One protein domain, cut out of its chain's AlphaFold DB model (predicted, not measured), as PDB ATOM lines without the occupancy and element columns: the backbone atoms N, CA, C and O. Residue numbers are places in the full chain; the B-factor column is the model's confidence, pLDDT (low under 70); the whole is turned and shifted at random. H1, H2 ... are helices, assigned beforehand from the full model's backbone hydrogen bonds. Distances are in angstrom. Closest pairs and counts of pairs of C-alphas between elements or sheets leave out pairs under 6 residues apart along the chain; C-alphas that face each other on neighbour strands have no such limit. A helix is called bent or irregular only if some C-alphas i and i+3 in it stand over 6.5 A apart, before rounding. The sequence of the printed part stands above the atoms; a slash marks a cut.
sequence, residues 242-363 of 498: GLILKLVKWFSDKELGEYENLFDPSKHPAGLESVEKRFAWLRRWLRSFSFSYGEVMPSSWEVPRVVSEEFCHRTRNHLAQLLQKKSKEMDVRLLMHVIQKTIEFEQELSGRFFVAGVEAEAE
ATOM      1  N   GLY A 242       8.396  34.063  30.176       81.44
ATOM      2  CA  GLY A 242       6.996  33.721  29.912       81.44
ATOM      3  C   GLY A 242       6.738  33.267  28.470       81.44
ATOM      4  O   GLY A 242       5.845  32.452  28.240       81.44
ATOM      5  N   LEU A 243       7.519  33.763  27.503       83.75
ATOM      6  CA  LEU A 243       7.434  33.326  26.111       83.75
ATOM      7  C   LEU A 243       8.093  31.959  25.921       83.75
ATOM      8  O   LEU A 243       7.496  31.090  25.291       83.75
ATOM      9  N   ILE A 244       9.266  31.765  26.533       87.00
ATOM     10  CA  ILE A 244       9.996  30.490  26.531       87.00
ATOM     11  C   ILE A 244       9.080  29.376  27.035       87.00
ATOM     12  O   ILE A 244       8.879  28.391  26.338       87.00
ATOM     13  N   LEU A 245       8.421  29.563  28.183       85.88
ATOM     14  CA  LEU A 245       7.509  28.555  28.733       85.88
ATOM     15  C   LEU A 245       6.341  28.229  27.792       85.88
ATOM     16  O   LEU A 245       5.975  27.065  27.652       85.88
ATOM     17  N   LYS A 246       5.756  29.232  27.121       87.56
ATOM     18  CA  LYS A 246       4.678  29.007  26.141       87.56
ATOM     19  C   LYS A 246       5.173  28.241  24.917       87.56
ATOM     20  O   LYS A 246       4.474  27.341  24.453       87.56
ATOM     21  N   LEU A 247       6.350  28.596  24.407       88.12
ATOM     22  CA  LEU A 247       6.957  27.956  23.245       88.12
ATOM     23  C   LEU A 247       7.357  26.511  23.561       88.12
ATOM     24  O   LEU A 247       6.975  25.604  22.830       88.12
ATOM     25  N   VAL A 248       8.043  26.292  24.685       89.00
ATOM     26  CA  VAL A 248       8.448  24.964  25.161       89.00
ATOM     27  C   VAL A 248       7.232  24.090  25.435       89.00
ATOM     28  O   VAL A 248       7.232  22.930  25.036       89.00
ATOM     29  N   LYS A 249       6.168  24.629  26.046       89.12
ATOM     30  CA  LYS A 249       4.916  23.888  26.247       89.12
ATOM     31  C   LYS A 249       4.293  23.463  24.920       89.12
ATOM     32  O   LYS A 249       3.999  22.289  24.740       89.12
ATOM     33  N   TRP A 250       4.138  24.396  23.979       90.62
ATOM     34  CA  TRP A 250       3.600  24.081  22.656       90.62
ATOM     35  C   TRP A 250       4.453  23.032  21.923       90.62
ATOM     36  O   TRP A 250       3.909  22.092  21.349       90.62
ATOM     37  N   PHE A 251       5.779  23.163  21.978       88.50
ATOM     38  CA  PHE A 251       6.705  22.216  21.361       88.50
ATOM     39  C   PHE A 251       6.613  20.831  22.012       88.50
ATOM     40  O   PHE A 251       6.506  19.826  21.313       88.50
ATOM     41  N   SER A 252       6.553  20.783  23.347       90.06
ATOM     42  CA  SER A 252       6.344  19.546  24.107       90.06
ATOM     43  C   SER A 252       5.037  18.869  23.705       90.06
ATOM     44  O   SER A 252       5.025  17.662  23.499       90.06
ATOM     45  N   ASP A 253       3.948  19.626  23.550       89.19
ATOM     46  CA  ASP A 253       2.650  19.091  23.132       89.19
ATOM     47  C   ASP A 253       2.661  18.578  21.684       89.19
ATOM     48  O   ASP A 253       2.066  17.536  21.407       89.19
ATOM     49  N   LYS A 254       3.363  19.259  20.767       88.25
ATOM     50  CA  LYS A 254       3.527  18.811  19.373       88.25
ATOM     51  C   LYS A 254       4.276  17.476  19.305       88.25
ATOM     52  O   LYS A 254       3.754  16.512  18.750       88.25
ATOM     53  N   GLU A 255       5.469  17.413  19.893       86.25
ATOM     54  CA  GLU A 255       6.345  16.233  19.846       86.25
ATOM     55  C   GLU A 255       5.751  15.051  20.627       86.25
ATOM     56  O   GLU A 255       5.756  13.907  20.166       86.25
ATOM     57  N   LEU A 256       5.165  15.312  21.801       87.56
ATOM     58  CA  LEU A 256       4.503  14.269  22.588       87.56
ATOM     59  C   LEU A 256       3.151  13.855  21.993       87.56
ATOM     60  O   LEU A 256       2.659  12.783  22.340       87.56
ATOM     61  N   GLY A 257       2.589  14.615  21.051       85.69
ATOM     62  CA  GLY A 257       1.455  14.181  20.236       85.69
ATOM     63  C   GLY A 257       1.788  12.970  19.356       85.69
ATOM     64  O   GLY A 257       0.974  12.053  19.228       85.69
ATOM     65  N   GLU A 258       3.006  12.896  18.805       83.00
ATOM     66  CA  GLU A 258       3.474  11.701  18.084       83.00
ATOM     67  C   GLU A 258       3.593  10.496  19.022       83.00
ATOM     68  O   GLU A 258       3.167   9.387  18.691       83.00
ATOM     69  N   TYR A 259       4.110  10.725  20.232       86.31
ATOM     70  CA  TYR A 259       4.157   9.710  21.282       86.31
ATOM     71  C   TYR A 259       2.757   9.221  21.684       86.31
ATOM     72  O   TYR A 259       2.536   8.012  21.791       86.31
ATOM     73  N   GLU A 260       1.801  10.131  21.884       84.56
ATOM     74  CA  GLU A 260       0.414   9.783  22.198       84.56
ATOM     75  C   GLU A 260      -0.208   8.942  21.082       84.56
ATOM     76  O   GLU A 260      -0.796   7.902  21.360       84.56
ATOM     77  N   ASN A 261      -0.006   9.292  19.812       83.25
ATOM     78  CA  ASN A 261      -0.514   8.481  18.705       83.25
ATOM     79  C   ASN A 261       0.028   7.041  18.707       83.25
ATOM     80  O   ASN A 261      -0.711   6.123  18.365       83.25
ATOM     81  N   LEU A 262       1.275   6.828  19.134       81.69
ATOM     82  CA  LEU A 262       1.896   5.501  19.179       81.69
ATOM     83  C   LEU A 262       1.505   4.671  20.415       81.69
ATOM     84  O   LEU A 262       1.448   3.443  20.333       81.69
ATOM     85  N   PHE A 263       1.276   5.308  21.568       81.19
ATOM     86  CA  PHE A 263       1.196   4.622  22.868       81.19
ATOM     87  C   PHE A 263      -0.070   4.906  23.692       81.19
ATOM     88  O   PHE A 263      -0.161   4.419  24.829       81.19
ATOM     89  N   ASP A 264      -1.025   5.669  23.156       78.19
ATOM     90  CA  ASP A 264      -2.320   5.931  23.790       78.19
ATOM     91  C   ASP A 264      -3.068   4.604  24.052       78.19
ATOM     92  O   ASP A 264      -3.391   3.871  23.104       78.19
ATOM     93  N   PRO A 265      -3.376   4.289  25.330       69.81
ATOM     94  CA  PRO A 265      -4.122   3.093  25.731       69.81
ATOM     95  C   PRO A 265      -5.528   2.967  25.123       69.81
ATOM     96  O   PRO A 265      -6.166   1.922  25.273       69.81
ATOM     97  N   SER A 266      -6.052   4.040  24.531       70.44
ATOM     98  CA  SER A 266      -7.364   4.098  23.880       70.44
ATOM     99  C   SER A 266      -7.293   3.720  22.401       70.44
ATOM    100  O   SER A 266      -8.252   3.157  21.877       70.44
ATOM    101  N   LYS A 267      -6.166   4.005  21.734       68.31
ATOM    102  CA  LYS A 267      -5.958   3.767  20.294       68.31
ATOM    103  C   LYS A 267      -5.276   2.429  20.013       68.31
ATOM    104  O   LYS A 267      -5.588   1.780  19.018       68.31
ATOM    105  N   HIS A 268      -4.383   1.991  20.902       62.69
ATOM    106  CA  HIS A 268      -3.670   0.725  20.765       62.69
ATOM    107  C   HIS A 268      -3.763  -0.111  22.049       62.69
ATOM    108  O   HIS A 268      -3.525   0.411  23.140       62.69
ATOM    109  N   PRO A 269      -4.009  -1.435  21.960       58.38
ATOM    110  CA  PRO A 269      -3.972  -2.342  23.106       58.38
ATOM    111  C   PRO A 269      -2.521  -2.667  23.514       58.38
ATOM    112  O   PRO A 269      -2.167  -3.822  23.754       58.38
ATOM    113  N   ALA A 270      -1.644  -1.663  23.562       61.16
ATOM    114  CA  ALA A 270      -0.261  -1.837  23.975       61.16
ATOM    115  C   ALA A 270      -0.225  -2.214  25.466       61.16
ATOM    116  O   ALA A 270      -0.573  -1.420  26.338       61.16
ATOM    117  N   GLY A 271       0.169  -3.456  25.757       67.69
ATOM    118  CA  GLY A 271       0.299  -3.965  27.122       67.69
ATOM    119  C   GLY A 271       1.481  -3.364  27.891       67.69
ATOM    120  O   GLY A 271       2.252  -2.559  27.364       67.69
ATOM    121  N   LEU A 272       1.655  -3.811  29.139       69.94
ATOM    122  CA  LEU A 272       2.768  -3.424  30.020       69.94
ATOM    123  C   LEU A 272       4.154  -3.775  29.437       69.94
ATOM    124  O   LEU A 272       5.144  -3.139  29.771       69.94
ATOM    125  N   GLU A 273       4.222  -4.707  28.487       72.06
ATOM    126  CA  GLU A 273       5.440  -5.055  27.736       72.06
ATOM    127  C   GLU A 273       5.957  -3.907  26.851       72.06
ATOM    128  O   GLU A 273       7.127  -3.859  26.480       72.06
ATOM    129  N   SER A 274       5.099  -2.938  26.515       79.44
ATOM    130  CA  SER A 274       5.488  -1.776  25.708       79.44
ATOM    131  C   SER A 274       6.257  -0.708  26.492       79.44
ATOM    132  O   SER A 274       6.725   0.255  25.887       79.44
ATOM    133  N   VAL A 275       6.413  -0.851  27.813       84.00
ATOM    134  CA  VAL A 275       7.059   0.165  28.661       84.00
ATOM    135  C   VAL A 275       8.510   0.412  28.267       84.00
ATOM    136  O   VAL A 275       8.916   1.561  28.113       84.00
ATOM    137  N   GLU A 276       9.266  -0.643  27.969       85.31
ATOM    138  CA  GLU A 276      10.640  -0.492  27.481       85.31
ATOM    139  C   GLU A 276      10.695   0.243  26.137       85.31
ATOM    140  O   GLU A 276      11.583   1.067  25.910       85.31
ATOM    141  N   LYS A 277       9.708   0.009  25.260       87.19
ATOM    142  CA  LYS A 277       9.595   0.716  23.976       87.19
ATOM    143  C   LYS A 277       9.303   2.206  24.178       87.19
ATOM    144  O   LYS A 277       9.842   3.015  23.427       87.19
ATOM    145  N   ARG A 278       8.521   2.577  25.202       88.38
ATOM    146  CA  ARG A 278       8.266   3.983  25.577       88.38
ATOM    147  C   ARG A 278       9.554   4.671  26.035       88.38
ATOM    148  O   ARG A 278       9.872   5.755  25.556       88.38
ATOM    149  N   PHE A 279      10.345   4.028  26.893       90.19
ATOM    150  CA  PHE A 279      11.630   4.582  27.346       90.19
ATOM    151  C   PHE A 279      12.659   4.664  26.212       90.19
ATOM    152  O   PHE A 279      13.369   5.661  26.076       90.19
ATOM    153  N   ALA A 280      12.703   3.653  25.340       89.62
ATOM    154  CA  ALA A 280      13.542   3.670  24.147       89.62
ATOM    155  C   ALA A 280      13.135   4.777  23.159       89.62
ATOM    156  O   ALA A 280      14.009   5.349  22.504       89.62
ATOM    157  N   TRP A 281      11.839   5.096  23.068       92.12
ATOM    158  CA  TRP A 281      11.347   6.238  22.300       92.12
ATOM    159  C   TRP A 281      11.921   7.548  22.848       92.12
ATOM    160  O   TRP A 281      12.570   8.254  22.080       92.12
ATOM    161  N   LEU A 282      11.829   7.813  24.162       90.31
ATOM    162  CA  LEU A 282      12.399   9.041  24.742       90.31
ATOM    163  C   LEU A 282      13.919   9.110  24.536       90.31
ATOM    164  O   LEU A 282      14.440  10.142  24.130       90.31
ATOM    165  N   ARG A 283      14.650   8.003  24.733       90.06
ATOM    166  CA  ARG A 283      16.105   7.964  24.480       90.06
ATOM    167  C   ARG A 283      16.468   8.236  23.016       90.06
ATOM    168  O   ARG A 283      17.553   8.742  22.730       90.06
ATOM    169  N   ARG A 284      15.622   7.830  22.063       89.81
ATOM    170  CA  ARG A 284      15.812   8.143  20.636       89.81
ATOM    171  C   ARG A 284      15.487   9.607  20.364       89.81
ATOM    172  O   ARG A 284      16.277  10.266  19.700       89.81
ATOM    173  N   TRP A 285      14.388  10.101  20.926       90.00
ATOM    174  CA  TRP A 285      13.972  11.491  20.810       90.00
ATOM    175  C   TRP A 285      15.035  12.448  21.365       90.00
ATOM    176  O   TRP A 285      15.460  13.338  20.646       90.00
ATOM    177  N   LEU A 286      15.581  12.194  22.561       88.38
ATOM    178  CA  LEU A 286      16.649  13.011  23.158       88.38
ATOM    179  C   LEU A 286      17.896  13.109  22.264       88.38
ATOM    180  O   LEU A 286      18.477  14.183  22.138       88.38
ATOM    181  N   ARG A 287      18.289  12.006  21.609       87.81
ATOM    182  CA  ARG A 287      19.413  11.995  20.653       87.81
ATOM    183  C   ARG A 287      19.092  12.751  19.366       87.81
ATOM    184  O   ARG A 287      19.941  13.468  18.848       87.81
ATOM    185  N   SER A 288      17.874  12.590  18.853       85.62
ATOM    186  CA  SER A 288      17.414  13.339  17.682       85.62
ATOM    187  C   SER A 288      17.334  14.834  17.986       85.62
ATOM    188  O   SER A 288      17.721  15.644  17.154       85.62
ATOM    189  N   PHE A 289      16.898  15.202  19.192       85.31
ATOM    190  CA  PHE A 289      16.801  16.587  19.628       85.31
ATOM    191  C   PHE A 289      18.172  17.256  19.696       85.31
ATOM    192  O   PHE A 289      18.344  18.335  19.138       85.31
ATOM    193  N   SER A 290      19.162  16.602  20.316       83.00
ATOM    194  CA  SER A 290      20.520  17.154  20.392       83.00
ATOM    195  C   SER A 290      21.137  17.403  19.015       83.00
ATOM    196  O   SER A 290      21.933  18.321  18.876       83.00
ATOM    197  N   PHE A 291      20.763  16.605  18.009       79.31
ATOM    198  CA  PHE A 291      21.285  16.731  16.651       79.31
ATOM    199  C   PHE A 291      20.526  17.772  15.815       79.31
ATOM    200  O   PHE A 291      21.146  18.589  15.151       79.31
ATOM    201  N   SER A 292      19.191  17.758  15.850       75.12
ATOM    202  CA  SER A 292      18.358  18.593  14.971       75.12
ATOM    203  C   SER A 292      18.010  19.962  15.558       75.12
ATOM    204  O   SER A 292      17.826  20.917  14.812       75.12
ATOM    205  N   TYR A 293      17.878  20.067  16.884       79.12
ATOM    206  CA  TYR A 293      17.365  21.269  17.556       79.12
ATOM    207  C   TYR A 293      18.370  21.902  18.528       79.12
ATOM    208  O   TYR A 293      18.147  23.029  18.970       79.12
ATOM    209  N   GLY A 294      19.478  21.215  18.834       77.25
ATOM    210  CA  GLY A 294      20.505  21.690  19.766       77.25
ATOM    211  C   GLY A 294      21.196  22.991  19.339       77.25
ATOM    212  O   GLY A 294      21.597  23.767  20.198       77.25
ATOM    213  N   GLU A 295      21.292  23.266  18.035       76.38
ATOM    214  CA  GLU A 295      21.877  24.519  17.527       76.38
ATOM    215  C   GLU A 295      20.904  25.708  17.550       76.38
ATOM    216  O   GLU A 295      21.332  26.862  17.624       76.38
ATOM    217  N   VAL A 296      19.600  25.425  17.477       81.69
ATOM    218  CA  VAL A 296      18.534  26.432  17.362       81.69
ATOM    219  C   VAL A 296      18.021  26.850  18.737       81.69
ATOM    220  O   VAL A 296      17.755  28.027  18.969       81.69
ATOM    221  N   MET A 297      17.859  25.890  19.652       82.94
ATOM    222  CA  MET A 297      17.326  26.132  20.991       82.94
ATOM    223  C   MET A 297      18.457  26.238  22.020       82.94
ATOM    224  O   MET A 297      19.175  25.259  22.230       82.94
ATOM    225  N   PRO A 298      18.595  27.380  22.716       81.88
ATOM    226  CA  PRO A 298      19.585  27.542  23.772       81.88
ATOM    227  C   PRO A 298      19.441  26.506  24.895       81.88
ATOM    228  O   PRO A 298      18.330  26.171  25.316       81.88
ATOM    229  N   SER A 299      20.571  26.073  25.457       77.81
ATOM    230  CA  SER A 299      20.619  25.177  26.624       77.81
ATOM    231  C   SER A 299      19.904  25.759  27.850       77.81
ATOM    232  O   SER A 299      19.314  25.013  28.630       77.81
ATOM    233  N   SER A 300      19.861  27.091  27.969       77.69
ATOM    234  CA  SER A 300      19.171  27.820  29.043       77.69
ATOM    235  C   SER A 300      17.659  27.586  29.101       77.69
ATOM    236  O   SER A 300      17.036  27.864  30.124       77.69
ATOM    237  N   TRP A 301      17.044  27.089  28.024       83.81
ATOM    238  CA  TRP A 301      15.611  26.787  28.001       83.81
ATOM    239  C   TRP A 301      15.286  25.436  28.640       83.81
ATOM    240  O   TRP A 301      14.112  25.149  28.870       83.81
ATOM    241  N   GLU A 302      16.302  24.601  28.886       82.69
ATOM    242  CA  GLU A 302      16.171  23.247  29.436       82.69
ATOM    243  C   GLU A 302      15.070  22.413  28.741       82.69
ATOM    244  O   GLU A 302      14.412  21.579  29.364       82.69
ATOM    245  N   VAL A 303      14.862  22.603  27.430       86.62
ATOM    246  CA  VAL A 303      13.791  21.932  26.664       86.62
ATOM    247  C   VAL A 303      13.803  20.408  26.840       86.62
ATOM    248  O   VAL A 303      12.741  19.844  27.117       86.62
ATOM    249  N   PRO A 304      14.963  19.713  26.778       87.25
ATOM    250  CA  PRO A 304      15.009  18.268  26.994       87.25
ATOM    251  C   PRO A 304      14.493  17.842  28.369       87.25
ATOM    252  O   PRO A 304      13.875  16.783  28.488       87.25
ATOM    253  N   ARG A 305      14.722  18.659  29.402       86.44
ATOM    254  CA  ARG A 305      14.249  18.396  30.761       86.44
ATOM    255  C   ARG A 305      12.735  18.538  30.830       86.44
ATOM    256  O   ARG A 305      12.073  17.600  31.261       86.44
ATOM    257  N   VAL A 306      12.191  19.659  30.351       86.31
ATOM    258  CA  VAL A 306      10.743  19.934  30.392       86.31
ATOM    259  C   VAL A 306       9.958  18.877  29.610       86.31
ATOM    260  O   VAL A 306       8.972  18.340  30.113       86.31
ATOM    261  N   VAL A 307      10.430  18.500  28.416       89.25
ATOM    262  CA  VAL A 307       9.800  17.433  27.622       89.25
ATOM    263  C   VAL A 307       9.894  16.083  28.333       89.25
ATOM    264  O   VAL A 307       8.931  15.319  28.320       89.25
ATOM    265  N   SER A 308      11.021  15.782  28.985       89.69
ATOM    266  CA  SER A 308      11.175  14.541  29.754       89.69
ATOM    267  C   SER A 308      10.233  14.492  30.961       89.69
ATOM    268  O   SER A 308       9.668  13.435  31.242       89.69
ATOM    269  N   GLU A 309      10.029  15.610  31.663       87.88
ATOM    270  CA  GLU A 309       9.087  15.707  32.789       87.88
ATOM    271  C   GLU A 309       7.648  15.471  32.306       87.88
ATOM    272  O   GLU A 309       6.929  14.620  32.843       87.88
ATOM    273  N   GLU A 310       7.251  16.140  31.222       86.25
ATOM    274  CA  GLU A 310       5.916  15.993  30.640       86.25
ATOM    275  C   GLU A 310       5.687  14.583  30.059       86.25
ATOM    276  O   GLU A 310       4.627  13.976  30.253       86.25
ATOM    277  N   PHE A 311       6.701  13.990  29.423       90.38
ATOM    278  CA  PHE A 311       6.684  12.590  28.996       90.38
ATOM    279  C   PHE A 311       6.444  11.642  30.177       90.38
ATOM    280  O   PHE A 311       5.646  10.701  30.066       90.38
ATOM    281  N   CYS A 312       7.111  11.872  31.312       89.69
ATOM    282  CA  CYS A 312       6.925  11.065  32.514       89.69
ATOM    283  C   CYS A 312       5.487  11.191  33.036       89.69
ATOM    284  O   CYS A 312       4.868  10.175  33.356       89.69
ATOM    285  N   HIS A 313       4.906  12.396  33.048       88.50
ATOM    286  CA  HIS A 313       3.509  12.612  33.437       88.50
ATOM    287  C   HIS A 313       2.501  11.918  32.511       88.50
ATOM    288  O   HIS A 313       1.603  11.222  33.000       88.50
ATOM    289  N   ARG A 314       2.663  12.031  31.188       88.12
ATOM    290  CA  ARG A 314       1.817  11.328  30.207       88.12
ATOM    291  C   ARG A 314       1.939   9.810  30.340       88.12
ATOM    292  O   ARG A 314       0.935   9.103  30.428       88.12
ATOM    293  N   THR A 315       3.165   9.301  30.448       88.38
ATOM    294  CA  THR A 315       3.439   7.864  30.615       88.38
ATOM    295  C   THR A 315       2.837   7.321  31.904       88.38
ATOM    296  O   THR A 315       2.205   6.267  31.889       88.38
ATOM    297  N   ARG A 316       2.954   8.066  33.003       88.19
ATOM    298  CA  ARG A 316       2.312   7.758  34.282       88.19
ATOM    299  C   ARG A 316       0.795   7.619  34.131       88.19
ATOM    300  O   ARG A 316       0.223   6.635  34.593       88.19
ATOM    301  N   ASN A 317       0.146   8.569  33.461       87.50
ATOM    302  CA  ASN A 317      -1.302   8.534  33.249       87.50
ATOM    303  C   ASN A 317      -1.714   7.337  32.369       87.50
ATOM    304  O   ASN A 317      -2.668   6.633  32.700       87.50
ATOM    305  N   HIS A 318      -0.958   7.043  31.303       85.31
ATOM    306  CA  HIS A 318      -1.185   5.861  30.464       85.31
ATOM    307  C   HIS A 318      -1.032   4.552  31.253       85.31
ATOM    308  O   HIS A 318      -1.861   3.650  31.130       85.31
ATOM    309  N   LEU A 319       0.001   4.446  32.093       84.88
ATOM    310  CA  LEU A 319       0.225   3.277  32.943       84.88
ATOM    311  C   LEU A 319      -0.874   3.103  33.988       84.88
ATOM    312  O   LEU A 319      -1.333   1.983  34.191       84.88
ATOM    313  N   ALA A 320      -1.349   4.192  34.593       85.38
ATOM    314  CA  ALA A 320      -2.460   4.142  35.536       85.38
ATOM    315  C   ALA A 320      -3.724   3.561  34.880       85.38
ATOM    316  O   ALA A 320      -4.355   2.668  35.445       85.38
ATOM    317  N   GLN A 321      -4.044   3.997  33.657       83.75
ATOM    318  CA  GLN A 321      -5.178   3.472  32.891       83.75
ATOM    319  C   GLN A 321      -4.995   1.996  32.501       83.75
ATOM    320  O   GLN A 321      -5.937   1.210  32.602       83.75
ATOM    321  N   LEU A 322      -3.794   1.601  32.065       81.12
ATOM    322  CA  LEU A 322      -3.497   0.214  31.691       81.12
ATOM    323  C   LEU A 322      -3.591  -0.736  32.888       81.12
ATOM    324  O   LEU A 322      -4.196  -1.802  32.773       81.12
ATOM    325  N   LEU A 323      -3.037  -0.343  34.036       79.12
ATOM    326  CA  LEU A 323      -3.091  -1.136  35.262       79.12
ATOM    327  C   LEU A 323      -4.515  -1.228  35.819       79.12
ATOM    328  O   LEU A 323      -4.922  -2.298  36.261       79.12
ATOM    329  N   GLN A 324      -5.307  -0.152  35.725       80.88
ATOM    330  CA  GLN A 324      -6.713  -0.177  36.135       80.88
ATOM    331  C   GLN A 324      -7.544  -1.137  35.268       80.88
ATOM    332  O   GLN A 324      -8.376  -1.872  35.794       80.88
ATOM    333  N   LYS A 325      -7.296  -1.178  33.949       76.38
ATOM    334  CA  LYS A 325      -7.978  -2.101  33.024       76.38
ATOM    335  C   LYS A 325      -7.537  -3.560  33.204       76.38
ATOM    336  O   LYS A 325      -8.358  -4.455  33.043       76.38
ATOM    337  N   LYS A 326      -6.262  -3.809  33.533       68.31
ATOM    338  CA  LYS A 326      -5.668  -5.159  33.629       68.31
ATOM    339  C   LYS A 326      -5.479  -5.682  35.059       68.31
ATOM    340  O   LYS A 326      -4.821  -6.703  35.241       68.31
ATOM    341  N   SER A 327      -6.079  -5.051  36.072       62.47
ATOM    342  CA  SER A 327      -5.789  -5.342  37.488       62.47
ATOM    343  C   SER A 327      -6.030  -6.795  37.927       62.47
ATOM    344  O   SER A 327      -5.529  -7.196  38.975       62.47
ATOM    345  N   LYS A 328      -6.834  -7.570  37.184       61.34
ATOM    346  CA  LYS A 328      -7.241  -8.943  37.535       61.34
ATOM    347  C   LYS A 328      -6.469 -10.046  36.796       61.34
ATOM    348  O   LYS A 328      -6.482 -11.174  37.266       61.34
ATOM    349  N   GLU A 329      -5.787  -9.732  35.692       61.09
ATOM    350  CA  GLU A 329      -5.102 -10.704  34.810       61.09
ATOM    351  C   GLU A 329      -3.593 -10.423  34.680       61.09
ATOM    352  O   GLU A 329      -2.949 -10.776  33.694       61.09
ATOM    353  N   MET A 330      -3.011  -9.716  35.648       65.31
ATOM    354  CA  MET A 330      -1.608  -9.325  35.569       65.31
ATOM    355  C   MET A 330      -0.667 -10.467  35.946       65.31
ATOM    356  O   MET A 330      -0.722 -10.990  37.058       65.31
ATOM    357  N   ASP A 331       0.274 -10.763  35.048       69.12
ATOM    358  CA  ASP A 331       1.480 -11.498  35.406       69.12
ATOM    359  C   ASP A 331       2.350 -10.620  36.316       69.12
ATOM    360  O   ASP A 331       2.827  -9.543  35.945       69.12
ATOM    361  N   VAL A 332       2.534 -11.079  37.549       71.31
ATOM    362  CA  VAL A 332       3.290 -10.358  38.571       71.31
ATOM    363  C   VAL A 332       4.792 -10.352  38.249       71.31
ATOM    364  O   VAL A 332       5.481  -9.406  38.628       71.31
ATOM    365  N   ARG A 333       5.311 -11.338  37.497       73.94
ATOM    366  CA  ARG A 333       6.712 -11.321  37.031       73.94
ATOM    367  C   ARG A 333       6.942 -10.206  36.017       73.94
ATOM    368  O   ARG A 333       7.931  -9.482  36.110       73.94
ATOM    369  N   LEU A 334       5.995 -10.013  35.101       79.06
ATOM    370  CA  LEU A 334       6.013  -8.888  34.172       79.06
ATOM    371  C   LEU A 334       5.894  -7.546  34.912       79.06
ATOM    372  O   LEU A 334       6.618  -6.608  34.589       79.06
ATOM    373  N   LEU A 335       5.029  -7.452  35.930       77.56
ATOM    374  CA  LEU A 335       4.907  -6.245  36.758       77.56
ATOM    375  C   LEU A 335       6.228  -5.897  37.459       77.56
ATOM    376  O   LEU A 335       6.655  -4.747  37.414       77.56
ATOM    377  N   MET A 336       6.877  -6.888  38.071       76.12
ATOM    378  CA  MET A 336       8.189  -6.750  38.710       76.12
ATOM    379  C   MET A 336       9.232  -6.214  37.726       76.12
ATOM    380  O   MET A 336       9.912  -5.227  38.005       76.12
ATOM    381  N   HIS A 337       9.321  -6.834  36.547       80.69
ATOM    382  CA  HIS A 337      10.244  -6.416  35.495       80.69
ATOM    383  C   HIS A 337       9.995  -4.966  35.057       80.69
ATOM    384  O   HIS A 337      10.928  -4.171  34.960       80.69
ATOM    385  N   VAL A 338       8.731  -4.582  34.868       82.88
ATOM    386  CA  VAL A 338       8.338  -3.218  34.483       82.88
ATOM    387  C   VAL A 338       8.650  -2.196  35.579       82.88
ATOM    388  O   VAL A 338       9.124  -1.102  35.268       82.88
ATOM    389  N   ILE A 339       8.427  -2.539  36.850       81.06
ATOM    390  CA  ILE A 339       8.784  -1.692  37.997       81.06
ATOM    391  C   ILE A 339      10.297  -1.468  38.027       81.06
ATOM    392  O   ILE A 339      10.740  -0.321  38.044       81.06
ATOM    393  N   GLN A 340      11.085  -2.544  37.946       81.88
ATOM    394  CA  GLN A 340      12.546  -2.474  37.933       81.88
ATOM    395  C   GLN A 340      13.051  -1.582  36.792       81.88
ATOM    396  O   GLN A 340      13.860  -0.682  37.014       81.88
ATOM    397  N   LYS A 341      12.523  -1.771  35.578       85.19
ATOM    398  CA  LYS A 341      12.892  -0.958  34.411       85.19
ATOM    399  C   LYS A 341      12.482   0.505  34.546       85.19
ATOM    400  O   LYS A 341      13.196   1.376  34.059       85.19
ATOM    401  N   THR A 342      11.358   0.785  35.203       86.12
ATOM    402  CA  THR A 342      10.902   2.161  35.455       86.12
ATOM    403  C   THR A 342      11.820   2.875  36.444       86.12
ATOM    404  O   THR A 342      12.192   4.017  36.195       86.12
ATOM    405  N   ILE A 343      12.249   2.197  37.511       82.75
ATOM    406  CA  ILE A 343      13.193   2.748  38.495       82.75
ATOM    407  C   ILE A 343      14.554   3.015  37.849       82.75
ATOM    408  O   ILE A 343      15.101   4.104  38.006       82.75
ATOM    409  N   GLU A 344      15.093   2.045  37.101       85.56
ATOM    410  CA  GLU A 344      16.361   2.204  36.369       85.56
ATOM    411  C   GLU A 344      16.315   3.417  35.434       85.56
ATOM    412  O   GLU A 344      17.275   4.180  35.342       85.56
ATOM    413  N   PHE A 345      15.182   3.620  34.764       87.31
ATOM    414  CA  PHE A 345      14.971   4.751  33.874       87.31
ATOM    415  C   PHE A 345      14.849   6.092  34.617       87.31
ATOM    416  O   PHE A 345      15.477   7.065  34.205       87.31
ATOM    417  N   GLU A 346      14.093   6.164  35.719       86.62
ATOM    418  CA  GLU A 346      14.007   7.375  36.556       86.62
ATOM    419  C   GLU A 346      15.383   7.758  37.126       86.62
ATOM    420  O   GLU A 346      15.761   8.932  37.103       86.62
ATOM    421  N   GLN A 347      16.170   6.768  37.560       84.19
ATOM    422  CA  GLN A 347      17.547   6.967  38.011       84.19
ATOM    423  C   GLN A 347      18.446   7.468  36.874       84.19
ATOM    424  O   GLN A 347      19.163   8.451  37.067       84.19
ATOM    425  N   GLU A 348      18.365   6.871  35.680       85.00
ATOM    426  CA  GLU A 348      19.106   7.328  34.496       85.00
ATOM    427  C   GLU A 348      18.786   8.792  34.154       85.00
ATOM    428  O   GLU A 348      19.703   9.589  33.946       85.00
ATOM    429  N   LEU A 349      17.502   9.165  34.120       83.44
ATOM    430  CA  LEU A 349      17.083  10.544  33.856       83.44
ATOM    431  C   LEU A 349      17.577  11.498  34.942       83.44
ATOM    432  O   LEU A 349      18.102  12.566  34.629       83.44
ATOM    433  N   SER A 350      17.455  11.100  36.210       81.50
ATOM    434  CA  SER A 350      17.933  11.911  37.325       81.50
ATOM    435  C   SER A 350      19.440  12.157  37.256       81.50
ATOM    436  O   SER A 350      19.863  13.290  37.451       81.50
ATOM    437  N   GLY A 351      20.239  11.145  36.895       80.06
ATOM    438  CA  GLY A 351      21.684  11.286  36.723       80.06
ATOM    439  C   GLY A 351      22.043  12.192  35.546       80.06
ATOM    440  O   GLY A 351      22.854  13.102  35.700       80.06
ATOM    441  N   ARG A 352      21.397  12.007  34.387       78.81
ATOM    442  CA  ARG A 352      21.657  12.818  33.183       78.81
ATOM    443  C   ARG A 352      21.364  14.305  33.390       78.81
ATOM    444  O   ARG A 352      22.181  15.140  33.019       78.81
ATOM    445  N   PHE A 353      20.217  14.642  33.980       76.56
ATOM    446  CA  PHE A 353      19.825  16.041  34.178       76.56
ATOM    447  C   PHE A 353      20.448  16.681  35.425       76.56
ATOM    448  O   PHE A 353      20.526  17.904  35.497       76.56
ATOM    449  N   PHE A 354      20.939  15.885  36.378       65.31
ATOM    450  CA  PHE A 354      21.746  16.397  37.486       65.31
ATOM    451  C   PHE A 354      23.131  16.857  37.013       65.31
ATOM    452  O   PHE A 354      23.567  17.939  37.391       65.31
ATOM    453  N   VAL A 355      23.794  16.084  36.143       58.38
ATOM    454  CA  VAL A 355      25.103  16.454  35.572       58.38
ATOM    455  C   VAL A 355      24.995  17.705  34.694       58.38
ATOM    456  O   VAL A 355      25.767  18.641  34.876       58.38
ATOM    457  N   ALA A 356      23.972  17.782  33.838       54.03
ATOM    458  CA  ALA A 356      23.750  18.946  32.974       54.03
ATOM    459  C   ALA A 356      23.503  20.257  33.755       54.03
ATOM    460  O   ALA A 356      23.923  21.325  33.315       54.03
ATOM    461  N   GLY A 357      22.859  20.192  34.928       49.75
ATOM    462  CA  GLY A 357      22.649  21.365  35.786       49.75
ATOM    463  C   GLY A 357      23.930  21.880  36.453       49.75
ATOM    464  O   GLY A 357      24.067  23.079  36.668       49.75
ATOM    465  N   VAL A 358      24.888  20.995  36.748       48.97
ATOM    466  CA  VAL A 358      26.184  21.363  37.349       48.97
ATOM    467  C   VAL A 358      27.136  21.954  36.304       48.97
ATOM    468  O   VAL A 358      27.855  22.905  36.603       48.97
ATOM    469  N   GLU A 359      27.114  21.444  35.071       41.41
ATOM    470  CA  GLU A 359      27.907  21.988  33.958       41.41
ATOM    471  C   GLU A 359      27.442  23.402  33.565       41.41
ATOM    472  O   GLU A 359      28.272  24.299  33.405       41.41
ATOM    473  N   ALA A 360      26.129  23.655  33.544       41.41
ATOM    474  CA  ALA A 360      25.575  24.989  33.294       41.41
ATOM    475  C   ALA A 360      25.930  26.018  34.394       41.41
ATOM    476  O   ALA A 360      26.138  27.198  34.103       41.41
ATOM    477  N   GLU A 361      26.044  25.593  35.660       40.47
ATOM    478  CA  GLU A 361      26.506  26.454  36.764       40.47
ATOM    479  C   GLU A 361      28.028  26.702  36.740       40.47
ATOM    480  O   GLU A 361      28.492  27.731  37.243       40.47
ATOM    481  N   ALA A 362      28.812  25.790  36.156       36.56
ATOM    482  CA  ALA A 362      30.261  25.932  36.013       36.56
ATOM    483  C   ALA A 362      30.642  26.886  34.865       36.56
ATOM    484  O   ALA A 362      31.534  27.719  35.035       36.56
ATOM    485  N   GLU A 363      29.931  26.836  33.736       35.31
ATOM    486  CA  GLU A 363      30.150  27.755  32.608       35.31
ATOM    487  C   GLU A 363      29.736  29.203  32.934       35.31
ATOM    488  O   GLU A 363      30.364  30.148  32.461       35.31
TER     489      GLU A 363
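AT A GLANCE: This is residues 242 to 363 of the 498 residues of the protein "Vacuolar protein sorting 53" of Guillardia theta (strain CCMP2712) (UniProt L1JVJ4). The model is an elongated up-and-down bundle of four helices, in which each helix runs against the one before it in the chain. H2 and H3 form a helical hairpin in the middle, the longest helix H4 runs along one side of this hairpin, and H1 crosses H3 at a slant on the other side. The printed part has 122 residues, with four named helices in the order H1, H2, H3, H4 and no named strand; its class is all helix. It is only just compact, close to loose, with a radius of gyration of the C-alphas of 16.0 A, and its C-alphas span 51 by 27 by 24 A.

IN THESE COORDINATES: H4, the longest helix, holds residues 332 to 363 and measures 47.0 A from C-alpha 332 at (3.290, -10.358, 38.571) to C-alpha 363 at (30.150, 27.755, 32.608). H3 holds residues 303 to 326 and is 34.1 A long. H2 holds residues 272 to 292 and is 30.9 A long; it is irregular, but only just, with C-alphas 273 and 276 6.9 A apart. H1 holds residues 242 to 263, is 30.5 A long and begins with C-alpha 242 at (6.996, 33.721, 29.912). It has a kink of 28 degrees near residue 257.

HOW THE PARTS SIT: H4 touches H2, the same way at a shallow tilt of 20 degrees. H4 touches H2 with residues 334 to 345 alone, and H2 touches H4 with residues 272 to 279 alone; the closest C-alphas of the two, those of Val 275 and Val 338, are 6.9 A apart. H4 and H3 are close but not clearly touching, opposite ways at a shallow tilt of 12 degrees; their closest C-alphas, those of Arg 305 and Phe 353, are 7.0 A apart. The hairpin of H2 and H3 runs opposite ways at a shallow tilt of 14 degrees, and the two touch, the closest C-alphas being those of Leu 286 and Pro 304 at 6.7 A. H1 touches H3, the same way at a steep tilt of 39 degrees, with residues 248 to 256 of H1 and 303 to 311 of H3 alone; the closest C-alphas, those of Ser 252 and Val 307, are 5.4 A apart. H1 and H2 are close but not clearly touching: their closest C-alphas, those of Phe 263 and Arg 278, are 7.6 A apart. H1 and H4 are apart. The helix packing is mostly aligned, but only just: 2 of the 3 touching pairs are at a shallow tilt. In H3 and H4 every O i to N i+4 pair is within hydrogen-bond range; in H1 it is 16 of 18 and in H2 14 of 17.

THE WHOLE: The two C-alphas farthest apart, those of Lys 328 and Glu 363, are 52.6 A apart. The printed part has no cut. The link from H3 to H4 is tight, and those from H1 to H2 and from H2 to H3 are short. The mean pLDDT of the printed part is 79.0, and it is under 70 at residue 265 and at residues 267 to 272, 326 to 331 and 354 to 363.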